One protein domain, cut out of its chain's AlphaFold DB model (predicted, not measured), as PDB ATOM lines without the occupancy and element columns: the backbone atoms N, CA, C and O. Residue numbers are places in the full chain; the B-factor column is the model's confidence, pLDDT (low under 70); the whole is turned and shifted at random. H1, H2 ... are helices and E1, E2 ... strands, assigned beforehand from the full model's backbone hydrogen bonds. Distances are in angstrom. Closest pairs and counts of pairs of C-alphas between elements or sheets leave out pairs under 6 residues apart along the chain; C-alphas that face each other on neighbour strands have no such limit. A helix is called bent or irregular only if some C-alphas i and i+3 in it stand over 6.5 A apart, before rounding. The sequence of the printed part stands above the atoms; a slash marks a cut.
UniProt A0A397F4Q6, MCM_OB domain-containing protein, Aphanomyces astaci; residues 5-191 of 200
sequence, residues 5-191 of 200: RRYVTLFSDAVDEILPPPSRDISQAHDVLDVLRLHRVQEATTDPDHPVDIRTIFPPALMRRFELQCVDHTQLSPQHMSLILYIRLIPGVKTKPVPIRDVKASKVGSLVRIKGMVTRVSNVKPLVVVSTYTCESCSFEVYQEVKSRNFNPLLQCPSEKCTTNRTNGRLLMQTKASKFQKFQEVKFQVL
ATOM      1  N   ARG A   5     -11.633  -7.892 -25.753       81.25
ATOM      2  CA  ARG A   5     -10.175  -7.750 -25.623       81.25
ATOM      3  C   ARG A   5      -9.750  -7.479 -24.179       81.25
ATOM      4  O   ARG A   5      -8.770  -8.056 -23.728       81.25
ATOM      5  N   ARG A   6     -10.498  -6.649 -23.448       84.69
ATOM      6  CA  ARG A   6     -10.221  -6.379 -22.028       84.69
ATOM      7  C   ARG A   6     -10.435  -7.609 -21.147       84.69
ATOM      8  O   ARG A   6      -9.696  -7.805 -20.194       84.69
ATOM      9  N   TYR A   7     -11.424  -8.448 -21.454       83.06
ATOM     10  CA  TYR A   7     -11.598  -9.693 -20.705       83.06
ATOM     11  C   TYR A   7     -10.408 -10.629 -20.909       83.06
ATOM     12  O   TYR A   7      -9.926 -11.189 -19.939       83.06
ATOM     13  N   VAL A   8      -9.874 -10.736 -22.131       81.62
ATOM     14  CA  VAL A   8      -8.656 -11.524 -22.396       81.62
ATOM     15  C   VAL A   8      -7.491 -11.058 -21.515       81.62
ATOM     16  O   VAL A   8      -6.815 -11.889 -20.916       81.62
ATOM     17  N   THR A   9      -7.262  -9.748 -21.389       82.25
ATOM     18  CA  THR A   9      -6.170  -9.235 -20.543       82.25
ATOM     19  C   THR A   9      -6.427  -9.508 -19.064       82.25
ATOM     20  O   THR A   9      -5.583 -10.114 -18.424       82.25
ATOM     21  N   LEU A  10      -7.623  -9.186 -18.558       85.69
ATOM     22  CA  LEU A  10      -7.984  -9.420 -17.153       85.69
ATOM     23  C   LEU A  10      -7.891 -10.897 -16.760       85.69
ATOM     24  O   LEU A  10      -7.390 -11.220 -15.691       85.69
ATOM     25  N   PHE A  11      -8.350 -11.801 -17.631       83.31
ATOM     26  CA  PHE A  11      -8.215 -13.235 -17.390       83.31
ATOM     27  C   PHE A  11      -6.757 -13.684 -17.441       83.31
ATOM     28  O   PHE A  11      -6.392 -14.564 -16.678       83.31
ATOM     29  N   SER A  12      -5.922 -13.092 -18.300       81.62
ATOM     30  CA  SER A  12      -4.486 -13.404 -18.312       81.62
ATOM     31  C   SER A  12      -3.831 -13.012 -16.991       81.62
ATOM     32  O   SER A  12      -3.079 -13.803 -16.438       81.62
ATOM     33  N   ASP A  13      -4.149 -11.823 -16.483       83.75
ATOM     34  CA  ASP A  13      -3.571 -11.302 -15.243       83.75
ATOM     35  C   ASP A  13      -4.023 -12.142 -14.034       83.75
ATOM     36  O   ASP A  13      -3.197 -12.574 -13.237       83.75
ATOM     37  N   ALA A  14      -5.313 -12.489 -13.953       86.00
ATOM     38  CA  ALA A  14      -5.831 -13.364 -12.898       86.00
ATOM     39  C   ALA A  14      -5.234 -14.783 -12.951       86.00
ATOM     40  O   ALA A  14      -5.003 -15.412 -11.922       86.00
ATOM     41  N   VAL A  15      -4.977 -15.310 -14.152       82.50
ATOM     42  CA  VAL A  15      -4.330 -16.621 -14.313       82.50
ATOM     43  C   VAL A  15      -2.885 -16.568 -13.841       82.50
ATOM     44  O   VAL A  15      -2.448 -17.513 -13.194       82.50
ATOM     45  N   ASP A  16      -2.164 -15.478 -14.109       78.44
ATOM     46  CA  ASP A  16      -0.796 -15.295 -13.616       78.44
ATOM     47  C   ASP A  16      -0.728 -15.268 -12.074       78.44
ATOM     48  O   ASP A  16       0.280 -15.682 -11.504       78.44
ATOM     49  N   GLU A  17      -1.786 -14.813 -11.393       81.88
ATOM     50  CA  GLU A  17      -1.886 -14.829  -9.923       81.88
ATOM     51  C   GLU A  17      -2.205 -16.217  -9.352       81.88
ATOM     52  O   GLU A  17      -1.707 -16.578  -8.287       81.88
ATOM     53  N   ILE A  18      -3.035 -16.998 -10.047       83.38
ATOM     54  CA  ILE A  18      -3.562 -18.282  -9.554       83.38
ATOM     55  C   ILE A  18      -2.695 -19.472 -10.012       83.38
ATOM     56  O   ILE A  18      -2.882 -20.596  -9.543       83.38
ATOM     57  N   LEU A  19      -1.747 -19.261 -10.933       74.81
ATOM     58  CA  LEU A  19      -0.938 -20.335 -11.506       74.81
ATOM     59  C   LEU A  19      -0.107 -21.044 -10.416       74.81
ATOM     60  O   LEU A  19       0.761 -20.414  -9.805       74.81
ATOM     61  N   PRO A  20      -0.319 -22.355 -10.179       76.25
ATOM     62  CA  PRO A  20       0.455 -23.085  -9.188       76.25
ATOM     63  C   PRO A  20       1.913 -23.251  -9.640       76.25
ATOM     64  O   PRO A  20       2.191 -23.273 -10.847       76.25
ATOM     65  N   PRO A  21       2.852 -23.420  -8.690       71.31
ATOM     66  CA  PRO A  21       4.226 -23.769  -9.018       71.31
ATOM     67  C   PRO A  21       4.271 -25.080  -9.822       71.31
ATOM     68  O   PRO A  21       3.363 -25.914  -9.712       71.31
ATOM     69  N   PRO A  22       5.307 -25.269 -10.657       65.44
ATOM     70  CA  PRO A  22       5.397 -26.417 -11.546       65.44
ATOM     71  C   PRO A  22       5.337 -27.724 -10.753       65.44
ATOM     72  O   PRO A  22       6.160 -27.986  -9.883       65.44
ATOM     73  N   SER A  23       4.346 -28.553 -11.069       66.25
ATOM     74  CA  SER A  23       4.068 -29.818 -10.382       66.25
ATOM     75  C   SER A  23       4.848 -31.012 -10.944       66.25
ATOM     76  O   SER A  23       4.745 -32.118 -10.419       66.25
ATOM     77  N   ARG A  24       5.623 -30.811 -12.015       65.44
ATOM     78  CA  ARG A  24       6.518 -31.812 -12.604       65.44
ATOM     79  C   ARG A  24       7.926 -31.252 -12.677       65.44
ATOM     80  O   ARG A  24       8.103 -30.081 -13.007       65.44
ATOM     81  N   ASP A  25       8.892 -32.116 -12.405       58.91
ATOM     82  CA  ASP A  25      10.306 -31.795 -12.494       58.91
ATOM     83  C   ASP A  25      10.666 -31.510 -13.962       58.91
ATOM     84  O   ASP A  25      10.513 -32.361 -14.841       58.91
ATOM     85  N   ILE A  26      11.060 -30.269 -14.248       58.66
ATOM     86  CA  ILE A  26      11.364 -29.762 -15.600       58.66
ATOM     87  C   ILE A  26      12.856 -29.975 -15.913       58.66
ATOM     88  O   ILE A  26      13.442 -29.293 -16.750       58.66
ATOM     89  N   SER A  27      13.496 -30.913 -15.215       56.38
ATOM     90  CA  SER A  27      14.944 -31.160 -15.215       56.38
ATOM     91  C   SER A  27      15.499 -31.470 -16.613       56.38
ATOM     92  O   SER A  27      16.684 -31.284 -16.871       56.38
ATOM     93  N   GLN A  28      14.635 -31.865 -17.550       53.44
ATOM     94  CA  GLN A  28      14.922 -31.831 -18.979       53.44
ATOM     95  C   GLN A  28      14.363 -30.529 -19.570       53.44
ATOM     96  O   GLN A  28      13.193 -30.453 -19.952       53.44
ATOM     97  N   ALA A  29      15.191 -29.487 -19.630       54.75
ATOM     98  CA  ALA A  29      14.843 -28.219 -20.262       54.75
ATOM     99  C   ALA A  29      14.656 -28.417 -21.778       54.75
ATOM    100  O   ALA A  29      15.611 -28.396 -22.549       54.75
ATOM    101  N   HIS A  30      13.415 -28.642 -22.210       58.72
ATOM    102  CA  HIS A  30      13.094 -28.826 -23.628       58.72
ATOM    103  C   HIS A  30      12.990 -27.487 -24.386       58.72
ATOM    104  O   HIS A  30      13.001 -27.487 -25.615       58.72
ATOM    105  N   ASP A  31      12.891 -26.352 -23.680       68.38
ATOM    106  CA  ASP A  31      12.697 -25.023 -24.270       68.38
ATOM    107  C   ASP A  31      13.846 -24.067 -23.911       68.38
ATOM    108  O   ASP A  31      14.248 -23.939 -22.754       68.38
ATOM    109  N   VAL A  32      14.366 -23.351 -24.910       69.19
ATOM    110  CA  VAL A  32      15.474 -22.393 -24.754       69.19
ATOM    111  C   VAL A  32      15.095 -21.271 -23.784       69.19
ATOM    112  O   VAL A  32      15.935 -20.794 -23.023       69.19
ATOM    113  N   LEU A  33      13.816 -20.886 -23.760       72.50
ATOM    114  CA  LEU A  33      13.321 -19.834 -22.878       72.50
ATOM    115  C   LEU A  33      13.354 -20.244 -21.394       72.50
ATOM    116  O   LEU A  33      13.514 -19.383 -20.532       72.50
ATOM    117  N   ASP A  34      13.224 -21.543 -21.085       72.06
ATOM    118  CA  ASP A  34      13.398 -22.064 -19.720       72.06
ATOM    119  C   ASP A  34      14.832 -21.932 -19.243       72.06
ATOM    120  O   ASP A  34      15.072 -21.441 -18.144       72.06
ATOM    121  N   VAL A  35      15.780 -22.334 -20.088       74.81
ATOM    122  CA  VAL A  35      17.206 -22.246 -19.770       74.81
ATOM    123  C   VAL A  35      17.601 -20.791 -19.527       74.81
ATOM    124  O   VAL A  35      18.254 -20.493 -18.531       74.81
ATOM    125  N   LEU A  36      17.139 -19.875 -20.385       74.12
ATOM    126  CA  LEU A  36      17.394 -18.441 -20.229       74.12
ATOM    127  C   LEU A  36      16.789 -17.890 -18.934       74.12
ATOM    128  O   LEU A  36      17.463 -17.165 -18.205       74.12
ATOM    129  N   ARG A  37      15.544 -18.264 -18.607       74.19
ATOM    130  CA  ARG A  37      14.915 -17.871 -17.340       74.19
ATOM    131  C   ARG A  37      15.731 -18.379 -16.148       74.19
ATOM    132  O   ARG A  37      16.014 -17.599 -15.247       74.19
ATOM    133  N   LEU A  38      16.098 -19.661 -16.137       75.25
ATOM    134  CA  LEU A  38      16.837 -20.280 -15.034       75.25
ATOM    135  C   LEU A  38      18.204 -19.627 -14.824       75.25
ATOM    136  O   LEU A  38      18.532 -19.280 -13.692       75.25
ATOM    137  N   HIS A  39      18.953 -19.388 -15.902       75.31
ATOM    138  CA  HIS A  39      20.254 -18.718 -15.838       75.31
ATOM    139  C   HIS A  39      20.143 -17.322 -15.210       75.31
ATOM    140  O   HIS A  39      20.951 -16.944 -14.370       75.31
ATOM    141  N   ARG A  40      19.095 -16.564 -15.555       72.62
ATOM    142  CA  ARG A  40      18.872 -15.215 -15.012       72.62
ATOM    143  C   ARG A  40      18.455 -15.221 -13.546       72.62
ATOM    144  O   ARG A  40      18.896 -14.364 -12.789       72.62
ATOM    145  N   VAL A  41      17.639 -16.190 -13.128       73.25
ATOM    146  CA  VAL A  41      17.304 -16.367 -11.705       73.25
ATOM    147  C   VAL A  41      18.564 -16.697 -10.899       73.25
ATOM    148  O   VAL A  41      18.743 -16.147  -9.818       73.25
ATOM    149  N   GLN A  42      19.457 -17.531 -11.441       73.38
ATOM    150  CA  GLN A  42      20.736 -17.872 -10.809       73.38
ATOM    151  C   GLN A  42      21.686 -16.668 -10.698       73.38
ATOM    152  O   GLN A  42      22.273 -16.444  -9.638       73.38
ATOM    153  N   GLU A  43      21.808 -15.863 -11.757       70.62
ATOM    154  CA  GLU A  43      22.576 -14.610 -11.723       70.62
ATOM    155  C   GLU A  43      22.023 -13.641 -10.668       70.62
ATOM    156  O   GLU A  43      22.788 -13.114  -9.868       70.62
ATOM    157  N   ALA A  44      20.696 -13.479 -10.593       66.44
ATOM    158  CA  ALA A  44      20.051 -12.618  -9.599       66.44
ATOM    159  C   ALA A  44      20.261 -13.101  -8.153       66.44
ATOM    160  O   ALA A  44      20.358 -12.282  -7.246       66.44
ATOM    161  N   THR A  45      20.359 -14.414  -7.913       65.94
ATOM    162  CA  THR A  45      20.696 -14.947  -6.578       65.94
ATOM    163  C   THR A  45      22.169 -14.789  -6.203       65.94
ATOM    164  O   THR A  45      22.501 -14.891  -5.025       65.94
ATOM    165  N   THR A  46      23.053 -14.572  -7.181       65.94
ATOM    166  CA  THR A  46      24.504 -14.485  -6.955       65.94
ATOM    167  C   THR A  46      24.952 -13.063  -6.589       65.94
ATOM    168  O   THR A  46      25.970 -12.919  -5.920       65.94
ATOM    169  N   ASP A  47      24.181 -12.032  -6.959       60.66
ATOM    170  CA  ASP A  47      24.437 -10.618  -6.635       60.66
ATOM    171  C   ASP A  47      23.485 -10.114  -5.517       60.66
ATOM    172  O   ASP A  47      22.385  -9.630  -5.800       60.66
ATOM    173  N   PRO A  48      23.857 -10.216  -4.223       56.41
ATOM    174  CA  PRO A  48      22.980  -9.859  -3.100       56.41
ATOM    175  C   PRO A  48      22.773  -8.345  -2.893       56.41
ATOM    176  O   PRO A  48      21.829  -7.964  -2.205       56.41
ATOM    177  N   ASP A  49      23.614  -7.484  -3.479       55.81
ATOM    178  CA  ASP A  49      23.541  -6.021  -3.299       55.81
ATOM    179  C   ASP A  49      22.465  -5.342  -4.166       55.81
ATOM    180  O   ASP A  49      22.047  -4.223  -3.872       55.81
ATOM    181  N   HIS A  50      21.993  -6.001  -5.230       57.56
ATOM    182  CA  HIS A  50      20.947  -5.482  -6.118       57.56
ATOM    183  C   HIS A  50      19.906  -6.573  -6.396       57.56
ATOM    184  O   HIS A  50      19.958  -7.207  -7.451       57.56
ATOM    185  N   PRO A  51      18.941  -6.809  -5.488       52.84
ATOM    186  CA  PRO A  51      17.866  -7.760  -5.736       52.84
ATOM    187  C   PRO A  51      17.020  -7.266  -6.915       52.84
ATOM    188  O   PRO A  51      16.183  -6.375  -6.781       52.84
ATOM    189  N   VAL A  52      17.263  -7.821  -8.101       56.22
ATOM    190  CA  VAL A  52      16.494  -7.472  -9.293       56.22
ATOM    191  C   VAL A  52      15.225  -8.316  -9.296       56.22
ATOM    192  O   VAL A  52      15.268  -9.529  -9.506       56.22
ATOM    193  N   ASP A  53      14.078  -7.682  -9.056       55.97
ATOM    194  CA  ASP A  53      12.791  -8.374  -9.083       55.97
ATOM    195  C   ASP A  53      12.563  -8.970 -10.481       55.97
ATOM    196  O   ASP A  53      12.433  -8.253 -11.478       55.97
ATOM    197  N   ILE A  54      12.483 -10.298 -10.567       57.16
ATOM    198  CA  ILE A  54      12.352 -11.055 -11.826       57.16
ATOM    199  C   ILE A  54      11.112 -10.603 -12.623       57.16
ATOM    200  O   ILE A  54      11.110 -10.623 -13.856       57.16
ATOM    201  N   ARG A  55      10.063 -10.144 -11.923       56.16
ATOM    202  CA  ARG A  55       8.824  -9.602 -12.512       56.16
ATOM    203  C   ARG A  55       9.014  -8.248 -13.205       56.16
ATOM    204  O   ARG A  55       8.230  -7.919 -14.088       56.16
ATOM    205  N   THR A  56      10.032  -7.482 -12.824       60.94
ATOM    206  CA  THR A  56      10.415  -6.217 -13.476       60.94
ATOM    207  C   THR A  56      11.330  -6.439 -14.675       60.94
ATOM    208  O   THR A  56      11.336  -5.624 -15.591       60.94
ATOM    209  N   ILE A  57      12.082  -7.546 -14.689       65.19
ATOM    210  CA  ILE A  57      13.029  -7.878 -15.762       65.19
ATOM    211  C   ILE A  57      12.300  -8.475 -16.963       65.19
ATOM    212  O   ILE A  57      12.563  -8.094 -18.102       65.19
ATOM    213  N   PHE A  58      11.373  -9.407 -16.721       72.00
ATOM    214  CA  PHE A  58      10.675 -10.103 -17.795       72.00
ATOM    215  C   PHE A  58       9.250  -9.588 -17.962       72.00
ATOM    216  O   PHE A  58       8.454  -9.686 -17.024       72.00
ATOM    217  N   PRO A  59       8.861  -9.137 -19.168       76.00
ATOM    218  CA  PRO A  59       7.468  -8.818 -19.419       76.00
ATOM    219  C   PRO A  59       6.600 -10.068 -19.199       76.00
ATOM    220  O   PRO A  59       6.965 -11.166 -19.645       76.00
ATOM    221  N   PRO A  60       5.419  -9.933 -18.568       75.12
ATOM    222  CA  PRO A  60       4.546 -11.070 -18.284       75.12
ATOM    223  C   PRO A  60       4.159 -11.805 -19.573       75.12
ATOM    224  O   PRO A  60       4.070 -13.031 -19.594       75.12
ATOM    225  N   ALA A  61       4.047 -11.092 -20.698       75.06
ATOM    226  CA  ALA A  61       3.791 -11.680 -22.008       75.06
ATOM    227  C   ALA A  61       4.838 -12.727 -22.443       75.06
ATOM    228  O   ALA A  61       4.476 -13.673 -23.150       75.06
ATOM    229  N   LEU A  62       6.100 -12.594 -22.021       76.56
ATOM    230  CA  LEU A  62       7.174 -13.556 -22.299       76.56
ATOM    231  C   LEU A  62       7.070 -14.784 -21.386       76.56
ATOM    232  O   LEU A  62       7.278 -15.909 -21.831       76.56
ATOM    233  N   MET A  63       6.658 -14.569 -20.138       72.12
ATOM    234  CA  MET A  63       6.552 -15.602 -19.105       72.12
ATOM    235  C   MET A  63       5.309 -16.491 -19.269       72.12
ATOM    236  O   MET A  63       5.337 -17.659 -18.870       72.12
ATOM    237  N   ARG A  64       4.238 -15.957 -19.870       73.00
ATOM    238  CA  ARG A  64       2.970 -16.660 -20.123       73.00
ATOM    239  C   ARG A  64       3.168 -17.821 -21.095       73.00
ATOM    240  O   ARG A  64       3.400 -17.604 -22.281       73.00
ATOM    241  N   ARG A  65       3.012 -19.058 -20.629       68.56
ATOM    242  CA  ARG A  65       3.025 -20.271 -21.476       68.56
ATOM    243  C   ARG A  65       1.648 -20.782 -21.859       68.56
ATOM    244  O   ARG A  65       1.517 -21.887 -22.370       68.56
ATOM    245  N   PHE A  66       0.629 -19.980 -21.606       64.38
ATOM    246  CA  PHE A  66      -0.734 -20.269 -21.999       64.38
ATOM    247  C   PHE A  66      -1.133 -19.403 -23.189       64.38
ATOM    248  O   PHE A  66      -0.665 -18.272 -23.346       64.38
ATOM    249  N   GLU A  67      -2.017 -19.931 -24.025       62.44
ATOM    250  CA  GLU A  67      -2.651 -19.168 -25.093       62.44
ATOM    251  C   GLU A  67      -4.134 -18.989 -24.773       62.44
ATOM    252  O   GLU A  67      -4.883 -19.959 -24.638       62.44
ATOM    253  N   LEU A  68      -4.580 -17.734 -24.673       59.03
ATOM    254  CA  LEU A  68      -6.004 -17.421 -24.601       59.03
ATOM    255  C   LEU A  68      -6.573 -17.343 -26.019       59.03
ATOM    256  O   LEU A  68      -6.177 -16.471 -26.793       59.03
ATOM    257  N   GLN A  69      -7.520 -18.212 -26.371       59.19
ATOM    258  CA  GLN A  69      -8.139 -18.219 -27.703       59.19
ATOM    259  C   GLN A  69      -9.666 -18.202 -27.603       59.19
ATOM    260  O   GLN A  69     -10.252 -18.953 -26.843       59.19
ATOM    261  N   CYS A  70     -10.368 -17.380 -28.379       51.34
ATOM    262  CA  CYS A  70     -11.833 -17.475 -28.437       51.34
ATOM    263  C   CYS A  70     -12.215 -18.641 -29.360       51.34
ATOM    264  O   CYS A  70     -11.840 -18.621 -30.529       51.34
ATOM    265  N   VAL A  71     -12.936 -19.647 -28.858       57.75
ATOM    266  CA  VAL A  71     -13.267 -20.863 -29.627       57.75
ATOM    267  C   VAL A  71     -14.748 -21.195 -29.476       57.75
ATOM    268  O   VAL A  71     -15.336 -20.987 -28.418       57.75
ATOM    269  N   ASP A  72     -15.365 -21.708 -30.540       50.09
ATOM    270  CA  ASP A  72     -16.751 -22.172 -30.517       50.09
ATOM    271  C   ASP A  72     -16.917 -23.530 -29.806       50.09
ATOM    272  O   ASP A  72     -16.043 -24.395 -29.832       50.09
ATOM    273  N   HIS A  73     -18.101 -23.745 -29.222       51.78
ATOM    274  CA  HIS A  73     -18.464 -24.932 -28.428       51.78
ATOM    275  C   HIS A  73     -18.503 -26.255 -29.231       51.78
ATOM    276  O   HIS A  73     -18.690 -27.325 -28.662       51.78
ATOM    277  N   THR A  74     -18.363 -26.211 -30.559       48.97
ATOM    278  CA  THR A  74     -18.464 -27.389 -31.441       48.97
ATOM    279  C   THR A  74     -17.114 -28.024 -31.783       48.97
ATOM    280  O   THR A  74     -17.094 -29.036 -32.472       48.97
ATOM    281  N   GLN A  75     -15.990 -27.460 -31.321       51.75
ATOM    282  CA  GLN A  75     -14.641 -28.012 -31.526       51.75
ATOM    283  C   GLN A  75     -13.923 -28.306 -30.202       51.75
ATOM    284  O   GLN A  75     -12.780 -27.910 -29.965       51.75
ATOM    285  N   LEU A  76     -14.619 -29.007 -29.311       52.41
ATOM    286  CA  LEU A  76     -14.020 -29.624 -28.134       52.41
ATOM    287  C   LEU A  76     -13.623 -31.060 -28.494       52.41
ATOM    288  O   LEU A  76     -14.318 -32.004 -28.140       52.41
ATOM    289  N   SER A  77     -12.526 -31.236 -29.236       50.25
ATOM    290  CA  SER A  77     -11.841 -32.530 -29.245       50.25
ATOM    291  C   SER A  77     -10.984 -32.621 -27.966       50.25
ATOM    292  O   SER A  77     -10.144 -31.746 -27.744       50.25
ATOM    293  N   PRO A  78     -11.171 -33.634 -27.097       51.94
ATOM    294  CA  PRO A  78     -10.459 -33.728 -25.813       51.94
ATOM    295  C   PRO A  78      -8.963 -34.068 -25.932       51.94
ATOM    296  O   PRO A  78      -8.247 -34.086 -24.938       51.94
ATOM    297  N   GLN A  79      -8.473 -34.368 -27.136       44.00
ATOM    298  CA  GLN A  79      -7.220 -35.104 -27.345       44.00
ATOM    299  C   GLN A  79      -5.971 -34.256 -27.631       44.00
ATOM    300  O   GLN A  79      -4.987 -34.768 -28.152       44.00
ATOM    301  N   HIS A  80      -5.960 -32.975 -27.261       39.47
ATOM    302  CA  HIS A  80      -4.753 -32.140 -27.320       39.47
ATOM    303  C   HIS A  80      -4.417 -31.575 -25.935       39.47
ATOM    304  O   HIS A  80      -4.387 -30.366 -25.719       39.47
ATOM    305  N   MET A  81      -4.155 -32.468 -24.973       37.31
ATOM    306  CA  MET A  81      -3.527 -32.099 -23.701       37.31
ATOM    307  C   MET A  81      -2.024 -31.884 -23.923       37.31
ATOM    308  O   MET A  81      -1.175 -32.657 -23.489       37.31
ATOM    309  N   SER A  82      -1.702 -30.849 -24.695       40.59
ATOM    310  CA  SER A  82      -0.346 -30.314 -24.795       40.59
ATOM    311  C   SER A  82      -0.008 -29.613 -23.475       40.59
ATOM    312  O   SER A  82      -0.903 -29.061 -22.843       40.59
ATOM    313  N   LEU A  83       1.269 -29.562 -23.087       47.12
ATOM    314  CA  LEU A  83       1.812 -28.842 -21.912       47.12
ATOM    315  C   LEU A  83       1.460 -27.330 -21.820       47.12
ATOM    316  O   LEU A  83       1.954 -26.624 -20.947       47.12
ATOM    317  N   ILE A  84       0.641 -26.824 -22.739       51.59
ATOM    318  CA  ILE A  84       0.258 -25.432 -22.935       51.59
ATOM    319  C   ILE A  84      -1.205 -25.310 -22.508       51.59
ATOM    320  O   ILE A  84      -2.092 -25.923 -23.103       51.59
ATOM    321  N   LEU A  85      -1.469 -24.514 -21.472       53.28
ATOM    322  CA  LEU A  85      -2.830 -24.207 -21.041       53.28
ATOM    323  C   LEU A  85      -3.519 -23.365 -22.132       53.28
ATOM    324  O   LEU A  85      -3.055 -22.284 -22.488       53.28
ATOM    325  N   TYR A  86      -4.637 -23.856 -22.666       54.81
ATOM    326  CA  TYR A  86      -5.494 -23.099 -23.579       54.81
ATOM    327  C   TYR A  86      -6.745 -22.657 -22.831       54.81
ATOM    328  O   TYR A  86      -7.634 -23.470 -22.582       54.81
ATOM    329  N   ILE A  87      -6.862 -21.376 -22.495       59.19
ATOM    330  CA  ILE A  87      -8.112 -20.862 -21.918       59.19
ATOM    331  C   ILE A  87      -8.938 -20.300 -23.058       59.19
ATOM    332  O   ILE A  87      -8.508 -19.413 -23.804       59.19
ATOM    333  N   ARG A  88     -10.139 -20.856 -23.201       63.06
ATOM    334  CA  ARG A  88     -11.014 -20.536 -24.314       63.06
ATOM    335  C   ARG A  88     -12.187 -19.676 -23.884       63.06
ATOM    336  O   ARG A  88     -12.983 -20.076 -23.042       63.06
ATOM    337  N   LEU A  89     -12.324 -18.505 -24.501       63.75
ATOM    338  CA  LEU A  89     -13.528 -17.684 -24.365       63.75
ATOM    339  C   LEU A  89     -14.585 -18.237 -25.316       63.75
ATOM    340  O   LEU A  89     -14.549 -17.982 -26.522       63.75
ATOM    341  N   ILE A  90     -15.498 -19.029 -24.763       64.44
ATOM    342  CA  ILE A  90     -16.570 -19.665 -25.524       64.44
ATOM    343  C   ILE A  90     -17.801 -18.751 -25.484       64.44
ATOM    344  O   ILE A  90     -18.281 -18.418 -24.395       64.44
ATOM    345  N   PRO A  91     -18.347 -18.326 -26.638       66.62
ATOM    346  CA  PRO A  91     -19.621 -17.626 -26.648       66.62
ATOM    347  C   PRO A  91     -20.706 -18.574 -26.126       66.62
ATOM    348  O   PRO A  91     -20.794 -19.726 -26.558       66.62
ATOM    349  N   GLY A  92     -21.518 -18.097 -25.176       63.94
ATOM    350  CA  GLY A  92     -22.530 -18.921 -24.512       63.94
ATOM    351  C   GLY A  92     -23.411 -19.666 -25.517       63.94
ATOM    352  O   GLY A  92     -23.765 -19.120 -26.558       63.94
ATOM    353  N   VAL A  93     -23.791 -20.907 -25.202       61.59
ATOM    354  CA  VAL A  93     -24.498 -21.844 -26.105       61.59
ATOM    355  C   VAL A  93     -25.696 -21.202 -26.836       61.59
ATOM    356  O   VAL A  93     -25.972 -21.526 -27.988       61.59
ATOM    357  N   LYS A  94     -26.351 -20.213 -26.214       62.44
ATOM    358  CA  LYS A  94     -27.508 -19.473 -26.746       62.44
ATOM    359  C   LYS A  94     -27.188 -18.413 -27.818       62.44
ATOM    360  O   LYS A  94     -28.118 -17.839 -28.384       62.44
ATOM    361  N   THR A  95     -25.924 -18.108 -28.124       73.81
ATOM    362  CA  THR A  95     -25.595 -17.091 -29.141       73.81
ATOM    363  C   THR A  95     -25.848 -17.621 -30.551       73.81
ATOM    364  O   THR A  95     -25.108 -18.470 -31.062       73.81
ATOM    365  N   LYS A  96     -26.895 -17.099 -31.196       81.00
ATOM    366  CA  LYS A  96     -27.238 -17.428 -32.583       81.00
ATOM    367  C   LYS A  96     -26.165 -16.899 -33.550       81.00
ATOM    368  O   LYS A  96     -25.640 -15.805 -33.325       81.00
ATOM    369  N   PRO A  97     -25.825 -17.659 -34.609       81.62
ATOM    370  CA  PRO A  97     -24.913 -17.188 -35.641       81.62
ATOM    371  C   PRO A  97     -25.524 -15.992 -36.378       81.62
ATOM    372  O   PRO A  97     -26.701 -16.005 -36.729       81.62
ATOM    373  N   VAL A  98     -24.714 -14.963 -36.597       84.88
ATOM    374  CA  VAL A  98     -25.088 -13.723 -37.278       84.88
ATOM    375  C   VAL A  98     -24.521 -13.786 -38.696       84.88
ATOM    376  O   VAL A  98     -23.341 -14.126 -38.850       84.88
ATOM    377  N   PRO A  99     -25.311 -13.491 -39.742       83.62
ATOM    378  CA  PRO A  99     -24.775 -13.416 -41.093       83.62
ATOM    379  C   PRO A  99     -23.791 -12.247 -41.186       83.62
ATOM    380  O   PRO A  99     -23.988 -11.198 -40.577       83.62
ATOM    381  N   ILE A 100     -22.729 -12.410 -41.974       85.00
ATOM    382  CA  ILE A 100     -21.653 -11.409 -42.086       85.00
ATOM    383  C   ILE A 100     -22.152 -10.010 -42.494       85.00
ATOM    384  O   ILE A 100     -21.582  -9.011 -42.073       85.00
ATOM    385  N   ARG A 101     -23.254  -9.933 -43.252       82.62
ATOM    386  CA  ARG A 101     -23.899  -8.678 -43.680       82.62
ATOM    387  C   ARG A 101     -24.483  -7.868 -42.518       82.62
ATOM    388  O   ARG A 101     -24.495  -6.643 -42.570       82.62
ATOM    389  N   ASP A 102     -24.913  -8.544 -41.457       85.75
ATOM    390  CA  ASP A 102     -25.509  -7.906 -40.278       85.75
ATOM    391  C   ASP A 102     -24.457  -7.504 -39.234       85.75
ATOM    392  O   ASP A 102     -24.785  -6.985 -38.160       85.75
ATOM    393  N   VAL A 103     -23.172  -7.730 -39.524       87.75
ATOM    394  CA  VAL A 103     -22.060  -7.291 -38.679       87.75
ATOM    395  C   VAL A 103     -21.812  -5.804 -38.931       87.75
ATOM    396  O   VAL A 103     -20.979  -5.406 -39.738       87.75
ATOM    397  N   LYS A 104     -22.588  -4.971 -38.233       88.56
ATOM    398  CA  LYS A 104     -22.492  -3.504 -38.261       88.56
ATOM    399  C   LYS A 104     -21.572  -2.973 -37.152       88.56
ATOM    400  O   LYS A 104     -21.180  -3.707 -36.242       88.56
ATOM    401  N   ALA A 105     -21.307  -1.664 -37.178       88.44
ATOM    402  CA  ALA A 105     -20.502  -0.950 -36.178       88.44
ATOM    403  C   ALA A 105     -20.972  -1.174 -34.724       88.44
ATOM    404  O   ALA A 105     -20.164  -1.187 -33.801       88.44
ATOM    405  N   SER A 106     -22.265  -1.442 -34.519       87.69
ATOM    406  CA  SER A 106     -22.848  -1.755 -33.207       87.69
ATOM    407  C   SER A 106     -22.253  -3.000 -32.535       87.69
ATOM    408  O   SER A 106     -22.388  -3.155 -31.322       87.69
ATOM    409  N   LYS A 107     -21.596  -3.889 -33.296       85.25
ATOM    410  CA  LYS A 107     -20.960  -5.112 -32.782       85.25
ATOM    411  C   LYS A 107     -19.443  -5.006 -32.603       85.25
ATOM    412  O   LYS A 107     -18.817  -5.996 -32.215       85.25
ATOM    413  N   VAL A 108     -18.842  -3.838 -32.832       86.44
ATOM    414  CA  VAL A 108     -17.407  -3.618 -32.591       86.44
ATOM    415  C   VAL A 108     -17.081  -3.878 -31.116       86.44
ATOM    416  O   VAL A 108     -17.794  -3.440 -30.217       86.44
ATOM    417  N   GLY A 109     -16.021  -4.650 -30.860       83.62
ATOM    418  CA  GLY A 109     -15.597  -5.026 -29.504       83.62
ATOM    419  C   GLY A 109     -16.426  -6.133 -28.836       83.62
ATOM    420  O   GLY A 109     -16.122  -6.519 -27.704       83.62
ATOM    421  N   SER A 110     -17.447  -6.671 -29.515       83.38
ATOM    422  CA  SER A 110     -18.271  -7.781 -29.023       83.38
ATOM    423  C   SER A 110     -17.878  -9.130 -29.638       83.38
ATOM    424  O   SER A 110     -17.360  -9.189 -30.751       83.38
ATOM    425  N   LEU A 111     -18.125 -10.228 -28.911       83.19
ATOM    426  CA  LEU A 111     -17.923 -11.588 -29.423       83.19
ATOM    427  C   LEU A 111     -19.125 -11.977 -30.290       83.19
ATOM    428  O   LEU A 111     -20.247 -12.044 -29.782       83.19
ATOM    429  N   VAL A 112     -18.901 -12.235 -31.577       83.81
ATOM    430  CA  VAL A 112     -19.953 -12.599 -32.537       83.81
ATOM    431  C   VAL A 112     -19.614 -13.931 -33.189       83.81
ATOM    432  O   VAL A 112     -18.485 -14.147 -33.615       83.81
ATOM    433  N   ARG A 113     -20.611 -14.811 -33.299       82.12
ATOM    434  CA  ARG A 113     -20.517 -16.060 -34.058       82.12
ATOM    435  C   ARG A 113     -20.963 -15.813 -35.496       82.12
ATOM    436  O   ARG A 113     -22.073 -15.329 -35.699       82.12
ATOM    437  N   ILE A 114     -20.137 -16.174 -36.473       84.31
ATOM    438  CA  ILE A 114     -20.427 -16.032 -37.909       84.31
ATOM    439  C   ILE A 114     -20.304 -17.410 -38.571       84.31
ATOM    440  O   ILE A 114     -19.456 -18.209 -38.186       84.31
ATOM    441  N   LYS A 115     -21.164 -17.697 -39.554       82.88
ATOM    442  CA  LYS A 115     -21.114 -18.909 -40.391       82.88
ATOM    443  C   LYS A 115     -20.940 -18.534 -41.866       82.88
ATOM    444  O   LYS A 115     -21.387 -17.471 -42.288       82.88
ATOM    445  N   GLY A 116     -20.313 -19.414 -42.643       83.50
ATOM    446  CA  GLY A 116     -19.937 -19.177 -44.042       83.50
ATOM    447  C   GLY A 116     -18.824 -20.120 -44.510       83.50
ATOM    448  O   GLY A 116     -18.518 -21.094 -43.821       83.50
ATOM    449  N   MET A 117     -18.246 -19.833 -45.676       85.56
ATOM    450  CA  MET A 117     -17.309 -20.714 -46.375       85.56
ATOM    451  C   MET A 117     -15.903 -20.110 -46.427       85.56
ATOM    452  O   MET A 117     -15.722 -18.942 -46.772       85.56
ATOM    453  N   VAL A 118     -14.894 -20.920 -46.114       89.94
ATOM    454  CA  VAL A 118     -13.482 -20.545 -46.258       89.94
ATOM    455  C   VAL A 118     -13.077 -20.674 -47.723       89.94
ATOM    456  O   VAL A 118     -13.275 -21.727 -48.319       89.94
ATOM    457  N   THR A 119     -12.497 -19.623 -48.303       90.88
ATOM    458  CA  THR A 119     -12.111 -19.617 -49.727       90.88
ATOM    459  C   THR A 119     -10.622 -19.672 -49.967       90.88
ATOM    460  O   THR A 119     -10.171 -20.226 -50.963       90.88
ATOM    461  N   ARG A 120      -9.836 -19.085 -49.067       93.69
ATOM    462  CA  ARG A 120      -8.382 -19.118 -49.158       93.69
ATOM    463  C   ARG A 120      -7.791 -19.129 -47.768       93.69
ATOM    464  O   ARG A 120      -8.181 -18.334 -46.917       93.69
ATOM    465  N   VAL A 121      -6.813 -19.995 -47.578       94.75
ATOM    466  CA  VAL A 121      -6.051 -20.122 -46.340       94.75
ATOM    467  C   VAL A 121      -4.591 -19.842 -46.674       94.75
ATOM    468  O   VAL A 121      -4.086 -20.323 -47.688       94.75
ATOM    469  N   SER A 122      -3.921 -19.010 -45.880       94.75
ATOM    470  CA  SER A 122      -2.476 -18.815 -46.001       94.75
ATOM    471  C   SER A 122      -1.712 -19.937 -45.300       94.75
ATOM    472  O   SER A 122      -2.233 -20.590 -44.396       94.75
ATOM    473  N   ASN A 123      -0.431 -20.098 -45.626       94.06
ATOM    474  CA  ASN A 123       0.468 -20.887 -44.783       94.06
ATOM    475  C   ASN A 123       0.582 -20.256 -43.387       94.06
ATOM    476  O   ASN A 123       0.393 -19.042 -43.228       94.06
ATOM    477  N   VAL A 124       0.891 -21.087 -42.392       91.69
ATOM    478  CA  VAL A 124       1.163 -20.637 -41.024       91.69
ATOM    479  C   VAL A 124       2.493 -19.887 -41.015       91.69
ATOM    480  O   VAL A 124       3.502 -20.395 -41.499       91.69
ATOM    481  N   LYS A 125       2.490 -18.674 -40.466       92.56
ATOM    482  CA  LYS A 125       3.675 -17.831 -40.285       92.56
ATOM    483  C   LYS A 125       3.884 -17.561 -38.790       92.56
ATOM    484  O   LYS A 125       2.895 -17.430 -38.070       92.56
ATOM    485  N   PRO A 126       5.127 -17.468 -38.300       90.94
ATOM    486  CA  PRO A 126       5.386 -17.054 -36.925       90.94
ATOM    487  C   PRO A 126       5.189 -15.537 -36.783       90.94
ATOM    488  O   PRO A 126       5.804 -14.752 -37.502       90.94
ATOM    489  N   LEU A 127       4.331 -15.119 -35.855       90.25
ATOM    490  CA  LEU A 127       4.124 -13.728 -35.457       90.25
ATOM    491  C   LEU A 127       4.873 -13.469 -34.152       90.25
ATOM    492  O   LEU A 127       4.661 -14.175 -33.171       90.25
ATOM    493  N   VAL A 128       5.746 -12.466 -34.125       90.31
ATOM    494  CA  VAL A 128       6.460 -12.087 -32.901       90.31
ATOM    495  C   VAL A 128       5.504 -11.429 -31.902       90.31
ATOM    496  O   VAL A 128       4.739 -10.536 -32.261       90.31
ATOM    497  N   VAL A 129       5.541 -11.890 -30.652       88.38
ATOM    498  CA  VAL A 129       4.771 -11.337 -29.523       88.38
ATOM    499  C   VAL A 129       5.688 -10.529 -28.614       88.38
ATOM    500  O   VAL A 129       5.346  -9.419 -28.210       88.38
ATOM    501  N   VAL A 130       6.872 -11.071 -28.321       89.94
ATOM    502  CA  VAL A 130       7.927 -10.378 -27.579       89.94
ATOM    503  C   VAL A 130       9.223 -10.536 -28.352       89.94
ATOM    504  O   VAL A 130       9.632 -11.662 -28.641       89.94
ATOM    505  N   SER A 131       9.837  -9.413 -28.707       91.38
ATOM    506  CA  SER A 131      11.147  -9.383 -29.343       91.38
ATOM    507  C   SER A 131      12.214  -9.128 -28.288       91.38
ATOM    508  O   SER A 131      12.104  -8.174 -27.516       91.38
ATOM    509  N   THR A 132      13.222  -9.992 -28.252       90.25
ATOM    510  CA  THR A 132      14.349  -9.899 -27.321       90.25
ATOM    511  C   THR A 132      15.584  -9.443 -28.081       90.25
ATOM    512  O   THR A 132      15.967 -10.055 -29.084       90.25
ATOM    513  N   TYR A 133      16.217  -8.382 -27.597       91.00
ATOM    514  CA  TYR A 133      17.447  -7.826 -28.149       91.00
ATOM    515  C   TYR A 133      18.581  -7.976 -27.151       91.00
ATOM    516  O   TYR A 133      18.385  -7.728 -25.968       91.00
ATOM    517  N   THR A 134      19.775  -8.297 -27.628       89.56
ATOM    518  CA  THR A 134      20.986  -8.334 -26.805       89.56
ATOM    519  C   THR A 134      21.962  -7.290 -27.314       89.56
ATOM    520  O   THR A 134      22.197  -7.180 -28.520       89.56
ATOM    521  N   CYS A 135      22.513  -6.500 -26.398       89.56
ATOM    522  CA  CYS A 135      23.543  -5.526 -26.724       89.56
ATOM    523  C   CYS A 135      24.909  -6.197 -26.891       89.56
ATOM    524  O   CYS A 135      25.326  -6.976 -26.039       89.56
ATOM    525  N   GLU A 136      25.634  -5.845 -27.948       89.44
ATOM    526  CA  GLU A 136      26.974  -6.379 -28.219       89.44
ATOM    527  C   GLU A 136      28.034  -5.880 -27.219       89.44
ATOM    528  O   GLU A 136      28.957  -6.612 -26.879       89.44
ATOM    529  N   SER A 137      27.889  -4.655 -26.699       86.19
ATOM    530  CA  SER A 137      28.898  -4.030 -25.827       86.19
ATOM    531  C   SER A 137      28.686  -4.284 -24.334       86.19
ATOM    532  O   SER A 137      29.656  -4.372 -23.591       86.19
ATOM    533  N   CYS A 138      27.433  -4.358 -23.872       82.88
ATOM    534  CA  CYS A 138      27.115  -4.526 -22.446       82.88
ATOM    535  C   CYS A 138      26.406  -5.843 -22.113       82.88
ATOM    536  O   CYS A 138      26.086  -6.070 -20.948       82.88
ATOM    537  N   SER A 139      26.108  -6.670 -23.121       84.50
ATOM    538  CA  SER A 139      25.393  -7.949 -22.976       84.50
ATOM    539  C   SER A 139      24.033  -7.844 -22.270       84.50
ATOM    540  O   SER A 139      23.475  -8.851 -21.838       84.50
ATOM    541  N   PHE A 140      23.477  -6.632 -22.176       82.50
ATOM    542  CA  PHE A 140      22.166  -6.385 -21.591       82.50
ATOM    543  C   PHE A 140      21.061  -6.816 -22.557       82.50
ATOM    544  O   PHE A 140      21.127  -6.525 -23.759       82.50
ATOM    545  N   GLU A 141      20.051  -7.498 -22.021       84.56
ATOM    546  CA  GLU A 141      18.874  -7.937 -22.765       84.56
ATOM    547  C   GLU A 141      17.735  -6.931 -22.622       84.56
ATOM    548  O   GLU A 141      17.406  -6.482 -21.527       84.56
ATOM    549  N   VAL A 142      17.117  -6.581 -23.744       86.50
ATOM    550  CA  VAL A 142      15.993  -5.650 -23.813       86.50
ATOM    551  C   VAL A 142      14.806  -6.377 -24.420       86.50
ATOM    552  O   VAL A 142      14.913  -6.934 -25.515       86.50
ATOM    553  N   TYR A 143      13.663  -6.333 -23.743       88.12
ATOM    554  CA  TYR A 143      12.429  -6.961 -24.209       88.12
ATOM    555  C   TYR A 143      11.450  -5.904 -24.724       88.12
ATOM    556  O   TYR A 143      11.100  -4.961 -24.016       88.12
ATOM    557  N   GLN A 144      10.972  -6.076 -25.954       89.00
ATOM    558  CA  GLN A 144       9.964  -5.221 -26.575       89.00
ATOM    559  C   GLN A 144       8.690  -6.028 -26.847       89.00
ATOM    560  O   GLN A 144       8.700  -6.983 -27.628       89.00
ATOM    561  N   GLU A 145       7.570  -5.638 -26.235       89.00
ATOM    562  CA  GLU A 145       6.261  -6.231 -26.530       89.00
ATOM    563  C   GLU A 145       5.683  -5.687 -27.843       89.00
ATOM    564  O   GLU A 145       5.501  -4.478 -28.020       89.00
ATOM    565  N   VAL A 146       5.316  -6.590 -28.753       89.94
ATOM    566  CA  VAL A 146       4.761  -6.253 -30.067       89.94
ATOM    567  C   VAL A 146       3.243  -6.431 -30.042       89.94
ATOM    568  O   VAL A 146       2.718  -7.541 -30.051       89.94
ATOM    569  N   LYS A 147       2.506  -5.312 -30.016       85.06
ATOM    570  CA  LYS A 147       1.025  -5.302 -29.996       85.06
ATOM    571  C   LYS A 147       0.386  -5.184 -31.386       85.06
ATOM    572  O   LYS A 147      -0.823  -5.389 -31.518       85.06
ATOM    573  N   SER A 148       1.179  -4.838 -32.398       87.00
ATOM    574  CA  SER A 148       0.736  -4.461 -33.745       87.00
ATOM    575  C   SER A 148       1.411  -5.321 -34.812       87.00
ATOM    576  O   SER A 148       2.485  -5.863 -34.586       87.00
ATOM    577  N   ARG A 149       0.797  -5.422 -36.003       84.75
ATOM    578  CA  ARG A 149       1.362  -6.184 -37.138       84.75
ATOM    579  C   ARG A 149       2.691  -5.617 -37.639       84.75
ATOM    580  O   ARG A 149       3.553  -6.374 -38.061       84.75
ATOM    581  N   ASN A 150       2.829  -4.298 -37.572       89.19
ATOM    582  CA  ASN A 150       4.050  -3.582 -37.903       89.19
ATOM    583  C   ASN A 150       4.592  -2.976 -36.610       89.19
ATOM    584  O   ASN A 150       3.829  -2.384 -35.842       89.19
ATOM    585  N   PHE A 151       5.891  -3.117 -36.380       90.94
ATOM    586  CA  PHE A 151       6.587  -2.505 -35.256       90.94
ATOM    587  C   PHE A 151       7.979  -2.057 -35.700       90.94
ATOM    588  O   PHE A 151       8.525  -2.594 -36.663       90.94
ATOM    589  N   ASN A 152       8.523  -1.054 -35.011       91.62
ATOM    590  CA  ASN A 152       9.877  -0.572 -35.250       91.62
ATOM    591  C   ASN A 152      10.821  -1.224 -34.225       91.62
ATOM    592  O   ASN A 152      10.551  -1.090 -33.023       91.62
ATOM    593  N   PRO A 153      11.872  -1.942 -34.656       89.81
ATOM    594  CA  PRO A 153      12.827  -2.542 -33.736       89.81
ATOM    595  C   PRO A 153      13.617  -1.482 -32.965       89.81
ATOM    596  O   PRO A 153      13.865  -0.378 -33.456       89.81
ATOM    597  N   LEU A 154      14.052  -1.840 -31.759       88.00
ATOM    598  CA  LEU A 154      14.967  -1.013 -30.977       88.00
ATOM    599  C   LEU A 154      16.385  -1.105 -31.552       88.00
ATOM    600  O   LEU A 154      16.913  -2.197 -31.752       88.00
ATOM    601  N   LEU A 155      17.000   0.052 -31.800       85.81
ATOM    602  CA  LEU A 155      18.356   0.149 -32.355       85.81
ATOM    603  C   LEU A 155      19.409   0.500 -31.295       85.81
ATOM    604  O   LEU A 155      20.544   0.035 -31.385       85.81
ATOM    605  N   GLN A 156      19.032   1.296 -30.290       85.31
ATOM    606  CA  GLN A 156      19.926   1.783 -29.239       85.31
ATOM    607  C   GLN A 156      19.622   1.101 -27.903       85.31
ATOM    608  O   GLN A 156      18.460   0.967 -27.517       85.31
ATOM    609  N   CYS A 157      20.674   0.680 -27.197       85.69
ATOM    610  CA  CYS A 157      20.549   0.060 -25.883       85.69
ATOM    611  C   CYS A 157      20.133   1.094 -24.811       85.69
ATOM    612  O   CYS A 157      20.841   2.087 -24.651       85.69
ATOM    613  N   PRO A 158      19.049   0.859 -24.043       84.19
ATOM    614  CA  PRO A 158      18.615   1.727 -22.948       84.19
ATOM    615  C   PRO A 158      19.356   1.457 -21.624       84.19
ATOM    616  O   PRO A 158      18.937   1.954 -20.584       84.19
ATOM    617  N   SER A 159      20.409   0.630 -21.614       83.69
ATOM    618  CA  SER A 159      21.080   0.241 -20.371       83.69
ATOM    619  C   SER A 159      21.858   1.403 -19.744       83.69
ATOM    620  O   SER A 159      22.497   2.211 -20.431       83.69
ATOM    621  N   GLU A 160      21.876   1.450 -18.411       81.25
ATOM    622  CA  GLU A 160      22.660   2.435 -17.654       81.25
ATOM    623  C   GLU A 160      24.164   2.286 -17.917       81.25
ATOM    624  O   GLU A 160      24.886   3.279 -17.988       81.25
ATOM    625  N   LYS A 161      24.631   1.053 -18.162       82.50
ATOM    626  CA  LYS A 161      26.031   0.754 -18.504       82.50
ATOM    627  C   LYS A 161      26.450   1.400 -19.829       82.50
ATOM    628  O   LYS A 161      27.510   2.014 -19.896       82.50
ATOM    629  N   CYS A 162      25.631   1.296 -20.879       82.69
ATOM    630  CA  CYS A 162      25.912   1.953 -22.162       82.69
ATOM    631  C   CYS A 162      25.782   3.477 -22.071       82.69
ATOM    632  O   CYS A 162      26.582   4.199 -22.664       82.69
ATOM    633  N   THR A 163      24.826   3.964 -21.279       83.88
ATOM    634  CA  THR A 163      24.612   5.403 -21.069       83.88
ATOM    635  C   THR A 163      25.787   6.045 -20.325       83.88
ATOM    636  O   THR A 163      26.319   7.060 -20.772       83.88
ATOM    637  N   THR A 164      26.256   5.414 -19.245       84.94
ATOM    638  CA  THR A 164      27.392   5.887 -18.432       84.94
ATOM    639  C   THR A 164      28.692   5.876 -19.230       84.94
ATOM    640  O   THR A 164      29.445   6.845 -19.212       84.94
ATOM    641  N   ASN A 165      28.916   4.815 -20.009       82.69
ATOM    642  CA  ASN A 165      30.105   4.686 -20.850       82.69
ATOM    643  C   ASN A 165      30.015   5.483 -22.164       82.69
ATOM    644  O   ASN A 165      30.972   5.479 -22.935       82.69
ATOM    645  N   ARG A 166      28.882   6.153 -22.443       78.88
ATOM    646  CA  ARG A 166      28.590   6.849 -23.713       78.88
ATOM    647  C   ARG A 166      28.842   5.977 -24.949       78.88
ATOM    648  O   ARG A 166      29.211   6.472 -26.014       78.88
ATOM    649  N   THR A 167      28.641   4.668 -24.814       78.44
ATOM    650  CA  THR A 167      28.798   3.706 -25.900       78.44
ATOM    651  C   THR A 167      27.435   3.406 -26.508       78.44
ATOM    652  O   THR A 167      26.537   2.878 -25.854       78.44
ATOM    653  N   ASN A 168      27.272   3.714 -27.796       78.12
ATOM    654  CA  ASN A 168      26.082   3.330 -28.557       78.12
ATOM    655  C   ASN A 168      26.173   1.853 -28.945       78.12
ATOM    656  O   ASN A 168      26.443   1.508 -30.094       78.12
ATOM    657  N   GLY A 169      25.989   0.981 -27.956       81.12
ATOM    658  CA  GLY A 169      26.006  -0.456 -28.168       81.12
ATOM    659  C   GLY A 169      24.895  -0.873 -29.132       81.12
ATOM    660  O   GLY A 169      23.719  -0.575 -28.909       81.12
ATOM    661  N   ARG A 170      25.275  -1.573 -30.202       87.69
ATOM    662  CA  ARG A 170      24.348  -2.100 -31.206       87.69
ATOM    663  C   ARG A 170      23.492  -3.212 -30.599       87.69
ATOM    664  O   ARG A 170      24.010  -4.129 -29.961       87.69
ATOM    665  N   LEU A 171      22.180  -3.125 -30.813       90.88
ATOM    666  CA  LEU A 171      21.226  -4.157 -30.419       90.88
ATOM    667  C   LEU A 171      21.052  -5.196 -31.532       90.88
ATOM    668  O   LEU A 171      20.789  -4.857 -32.686       90.88
ATOM    669  N   LEU A 172      21.177  -6.474 -31.175       91.44
ATOM    670  CA  LEU A 172      20.943  -7.610 -32.064       91.44
ATOM    671  C   LEU A 172      19.723  -8.392 -31.588       91.44
ATOM    672  O   LEU A 172      19.665  -8.829 -30.441       91.44
ATOM    673  N   MET A 173      18.746  -8.584 -32.473       91.00
ATOM    674  CA  MET A 173      17.558  -9.377 -32.159       91.00
ATOM    675  C   MET A 173      17.921 -10.861 -32.062       91.00
ATOM    676  O   MET A 173      18.416 -11.447 -33.025       91.00
ATOM    677  N   GLN A 174      17.608 -11.491 -30.933       89.62
ATOM    678  CA  GLN A 174      17.777 -12.927 -30.751       89.62
ATOM    679  C   GLN A 174      16.469 -13.663 -31.043       89.62
ATOM    680  O   GLN A 174      15.499 -13.567 -30.292       89.62
ATOM    681  N   THR A 175      16.437 -14.457 -32.114       88.38
ATOM    682  CA  THR A 175      15.254 -15.258 -32.476       88.38
ATOM    683  C   THR A 175      14.957 -16.353 -31.454       88.38
ATOM    684  O   THR A 175      13.799 -16.580 -31.141       88.38
ATOM    685  N   LYS A 176      15.973 -17.000 -30.871       85.94
ATOM    686  CA  LYS A 176      15.770 -18.082 -29.888       85.94
ATOM    687  C   LYS A 176      15.202 -17.602 -28.547       85.94
ATOM    688  O   LYS A 176      14.487 -18.349 -27.894       85.94
ATOM    689  N   ALA A 177      15.521 -16.369 -28.157       84.94
ATOM    690  CA  ALA A 177      15.026 -15.742 -26.930       84.94
ATOM    691  C   ALA A 177      13.727 -14.945 -27.150       84.94
ATOM    692  O   ALA A 177      13.129 -14.459 -26.191       84.94
ATOM    693  N   SER A 178      13.304 -14.767 -28.406       88.62
ATOM    694  CA  SER A 178      12.064 -14.074 -28.756       88.62
ATOM    695  C   SER A 178      10.883 -15.038 -28.730       88.62
ATOM    696  O   SER A 178      10.991 -16.204 -29.106       88.62
ATOM    697  N   LYS A 179       9.713 -14.529 -28.345       85.56
ATOM    698  CA  LYS A 179       8.479 -15.311 -28.311       85.56
ATOM    699  C   LYS A 179       7.690 -15.124 -29.599       85.56
ATOM    700  O   LYS A 179       7.299 -14.004 -29.937       85.56
ATOM    701  N   PHE A 180       7.382 -16.235 -30.263       87.75
ATOM    702  CA  PHE A 180       6.546 -16.271 -31.461       87.75
ATOM    703  C   PHE A 180       5.238 -17.015 -31.209       87.75
ATOM    704  O   PHE A 180       5.192 -17.998 -30.473       87.75
ATOM    705  N   GLN A 181       4.180 -16.568 -31.872       85.94
ATOM    706  CA  GLN A 181       2.876 -17.207 -31.919       85.94
ATOM    707  C   GLN A 181       2.550 -17.616 -33.354       85.94
ATOM    708  O   GLN A 181       2.906 -16.935 -34.315       85.94
ATOM    709  N   LYS A 182       1.857 -18.741 -33.521       86.19
ATOM    710  CA  LYS A 182       1.402 -19.191 -34.839       86.19
ATOM    711  C   LYS A 182       0.326 -18.236 -35.354       86.19
ATOM    712  O   LYS A 182      -0.682 -18.016 -34.690       86.19
ATOM    713  N   PHE A 183       0.525 -17.703 -36.550       88.75
ATOM    714  CA  PHE A 183      -0.410 -16.802 -37.205       88.75
ATOM    715  C   PHE A 183      -0.803 -17.334 -38.578       88.75
ATOM    716  O   PHE A 183       0.029 -17.828 -39.341       88.75
ATOM    717  N   GLN A 184      -2.086 -17.219 -38.899       91.00
ATOM    718  CA  GLN A 184      -2.638 -17.661 -40.169       91.00
ATOM    719  C   GLN A 184      -3.764 -16.724 -40.590       91.00
ATOM    720  O   GLN A 184      -4.617 -16.362 -39.779       91.00
ATOM    721  N   GLU A 185      -3.778 -16.343 -41.864       90.44
ATOM    722  CA  GLU A 185      -4.861 -15.552 -42.435       90.44
ATOM    723  C   GLU A 185      -5.810 -16.453 -43.217       90.44
ATOM    724  O   GLU A 185      -5.404 -17.254 -44.063       90.44
ATOM    725  N   VAL A 186      -7.100 -16.289 -42.939       91.31
ATOM    726  CA  VAL A 186      -8.176 -17.025 -43.594       91.31
ATOM    727  C   VAL A 186      -9.117 -16.020 -44.238       91.31
ATOM    728  O   VAL A 186      -9.640 -15.126 -43.574       91.31
ATOM    729  N   LYS A 187      -9.333 -16.161 -45.547       90.88
ATOM    730  CA  LYS A 187     -10.352 -15.414 -46.284       90.88
ATOM    731  C   LYS A 187     -11.651 -16.203 -46.283       90.88
ATOM    732  O   LYS A 187     -11.664 -17.413 -46.511       90.88
ATOM    733  N   PHE A 188     -12.736 -15.486 -46.041       89.44
ATOM    734  CA  PHE A 188     -14.052 -16.062 -45.842       89.44
ATOM    735  C   PHE A 188     -15.074 -15.392 -46.752       89.44
ATOM    736  O   PHE A 188     -14.999 -14.189 -46.996       89.44
ATOM    737  N   GLN A 189     -16.033 -16.172 -47.237       85.56
ATOM    738  CA  GLN A 189     -17.152 -15.704 -48.043       85.56
ATOM    739  C   GLN A 189     -18.487 -16.136 -47.436       85.56
ATOM    740  O   GLN A 189     -18.588 -17.109 -46.682       85.56
ATOM    741  N   VAL A 190     -19.527 -15.369 -47.760       82.44
ATOM    742  CA  VAL A 190     -20.897 -15.640 -47.318       82.44
ATOM    743  C   VAL A 190     -21.420 -16.892 -48.015       82.44
ATOM    744  O   VAL A 190     -21.110 -17.123 -49.181       82.44
ATOM    745  N   LEU A 191     -22.241 -17.681 -47.323       75.69
ATOM    746  CA  LEU A 191     -22.960 -18.779 -47.967       75.69
ATOM    747  C   LEU A 191     -23.905 -18.230 -49.044       75.69
ATOM    748  O   LEU A 191     -24.626 -17.262 -48.799       75.69
TER     749      LEU A 191
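AT A GLANCE: This is residues 5 to 191 of the 200 residues of the protein "MCM_OB domain-containing protein" of Aphanomyces astaci (UniProt A0A397F4Q6). A long, bent antiparallel ribbon of strands, E4 with E7 and E3 with E8, runs along the longest axis of the domain, widened at one end by E5 and E6, with H5 beyond them. Alongside it is a second, loosely built lobe, in which H1 lies by the small pair E1 and E2 while H2 is well separated; H4 sits over the ribbon at E4, and residues 90 to 116 lead from E2 back to E3. The printed part has 187 residues, with five named helices and eight named strands, which follow along the chain as H1, H2, H3, H4, E1, E2, E3, E4, E5, H5, E6, E7, E8; in a branched sheet E4 is the antiparallel neighbour of E5, of E6 and of E7, while E1 and E2 make a parallel pair and E3 and E8 an antiparallel pair. The class is mixed, helices and strands, though under half of the residues, 83, are in named elements. The whole is loose, with a radius of gyration of the C-alphas of 21.0 A, and elongated, spanning 63 by 39 by 30 A.

IN THESE COORDINATES: H1, residues 5 to 18, begins at C-alpha 5 (-10.175, -7.750, -25.623) and is 20.3 A long. H2, residues 32 to 46, is 21.5 A long; H3 is residues 54 to 57 and H4 residues 60 to 63. E1 is residues 67 to 70, E2 residues 86 to 89 and E3 residues 117 to 121. E4, residues 125 to 135, begins at C-alpha 125 (3.675, -17.831, -40.285), is 27.0 A long and bends by 70 degrees at residue 129. E5 is residues 141 to 145, H5 residues 160 to 164, E6 residues 171 to 173 and E7 residues 179 to 183. E8, residues 186 to 189, ends at C-alpha 189 (-17.152, -15.704, -48.043).

HOW THE PARTS SIT: E4 has E5 on one side, in a hairpin with N 131 and O 144 at 2.9 A, and E6 and E7 on the other side. N 134 and O 172 of E4 and E6 are 2.9 A apart, and N 127 and O 181 of E4 and E7 are 2.8 A apart. E7 runs on into E8 at 26 degrees, and E8 is antiparallel to E3, with N 119 and O 187 at 3.0 A. H4 is on the branched sheet at a height of 8.5 A, only just over E4, with 3 of its C-alphas there; the closest C-alphas are those of Leu 62 and Val 130, 6.2 A. E1 and E2 are parallel, with N 69 and O 87 at 3.0 A. The closest C-alphas of H1 and E1, Val 8 and Leu 68, are 6.8 A apart. H2 and H3 are close but not clearly touching, the closest C-alphas being those of Val 41 and Ile 54, 7.3 A. H5 is not on the branched sheet. Every O i to N i+4 pair is within hydrogen-bond range in H1, H2 and H5; H3 and H4 are too short for such a pair.

THE WHOLE: The C-alphas farthest apart, those of Asp 49 and Leu 191, are 65.7 A apart. The printed part has no cut. The long links are H1 to H2, E1 to E2, E2 to E3 and E5 to H5. Residues 17 to 25, 45 to 51 and 75 to 82 stand free. The mean pLDDT of the printed part is 76.4; residues 22 to 32, 44 to 57 and 65 to 94 are under 70.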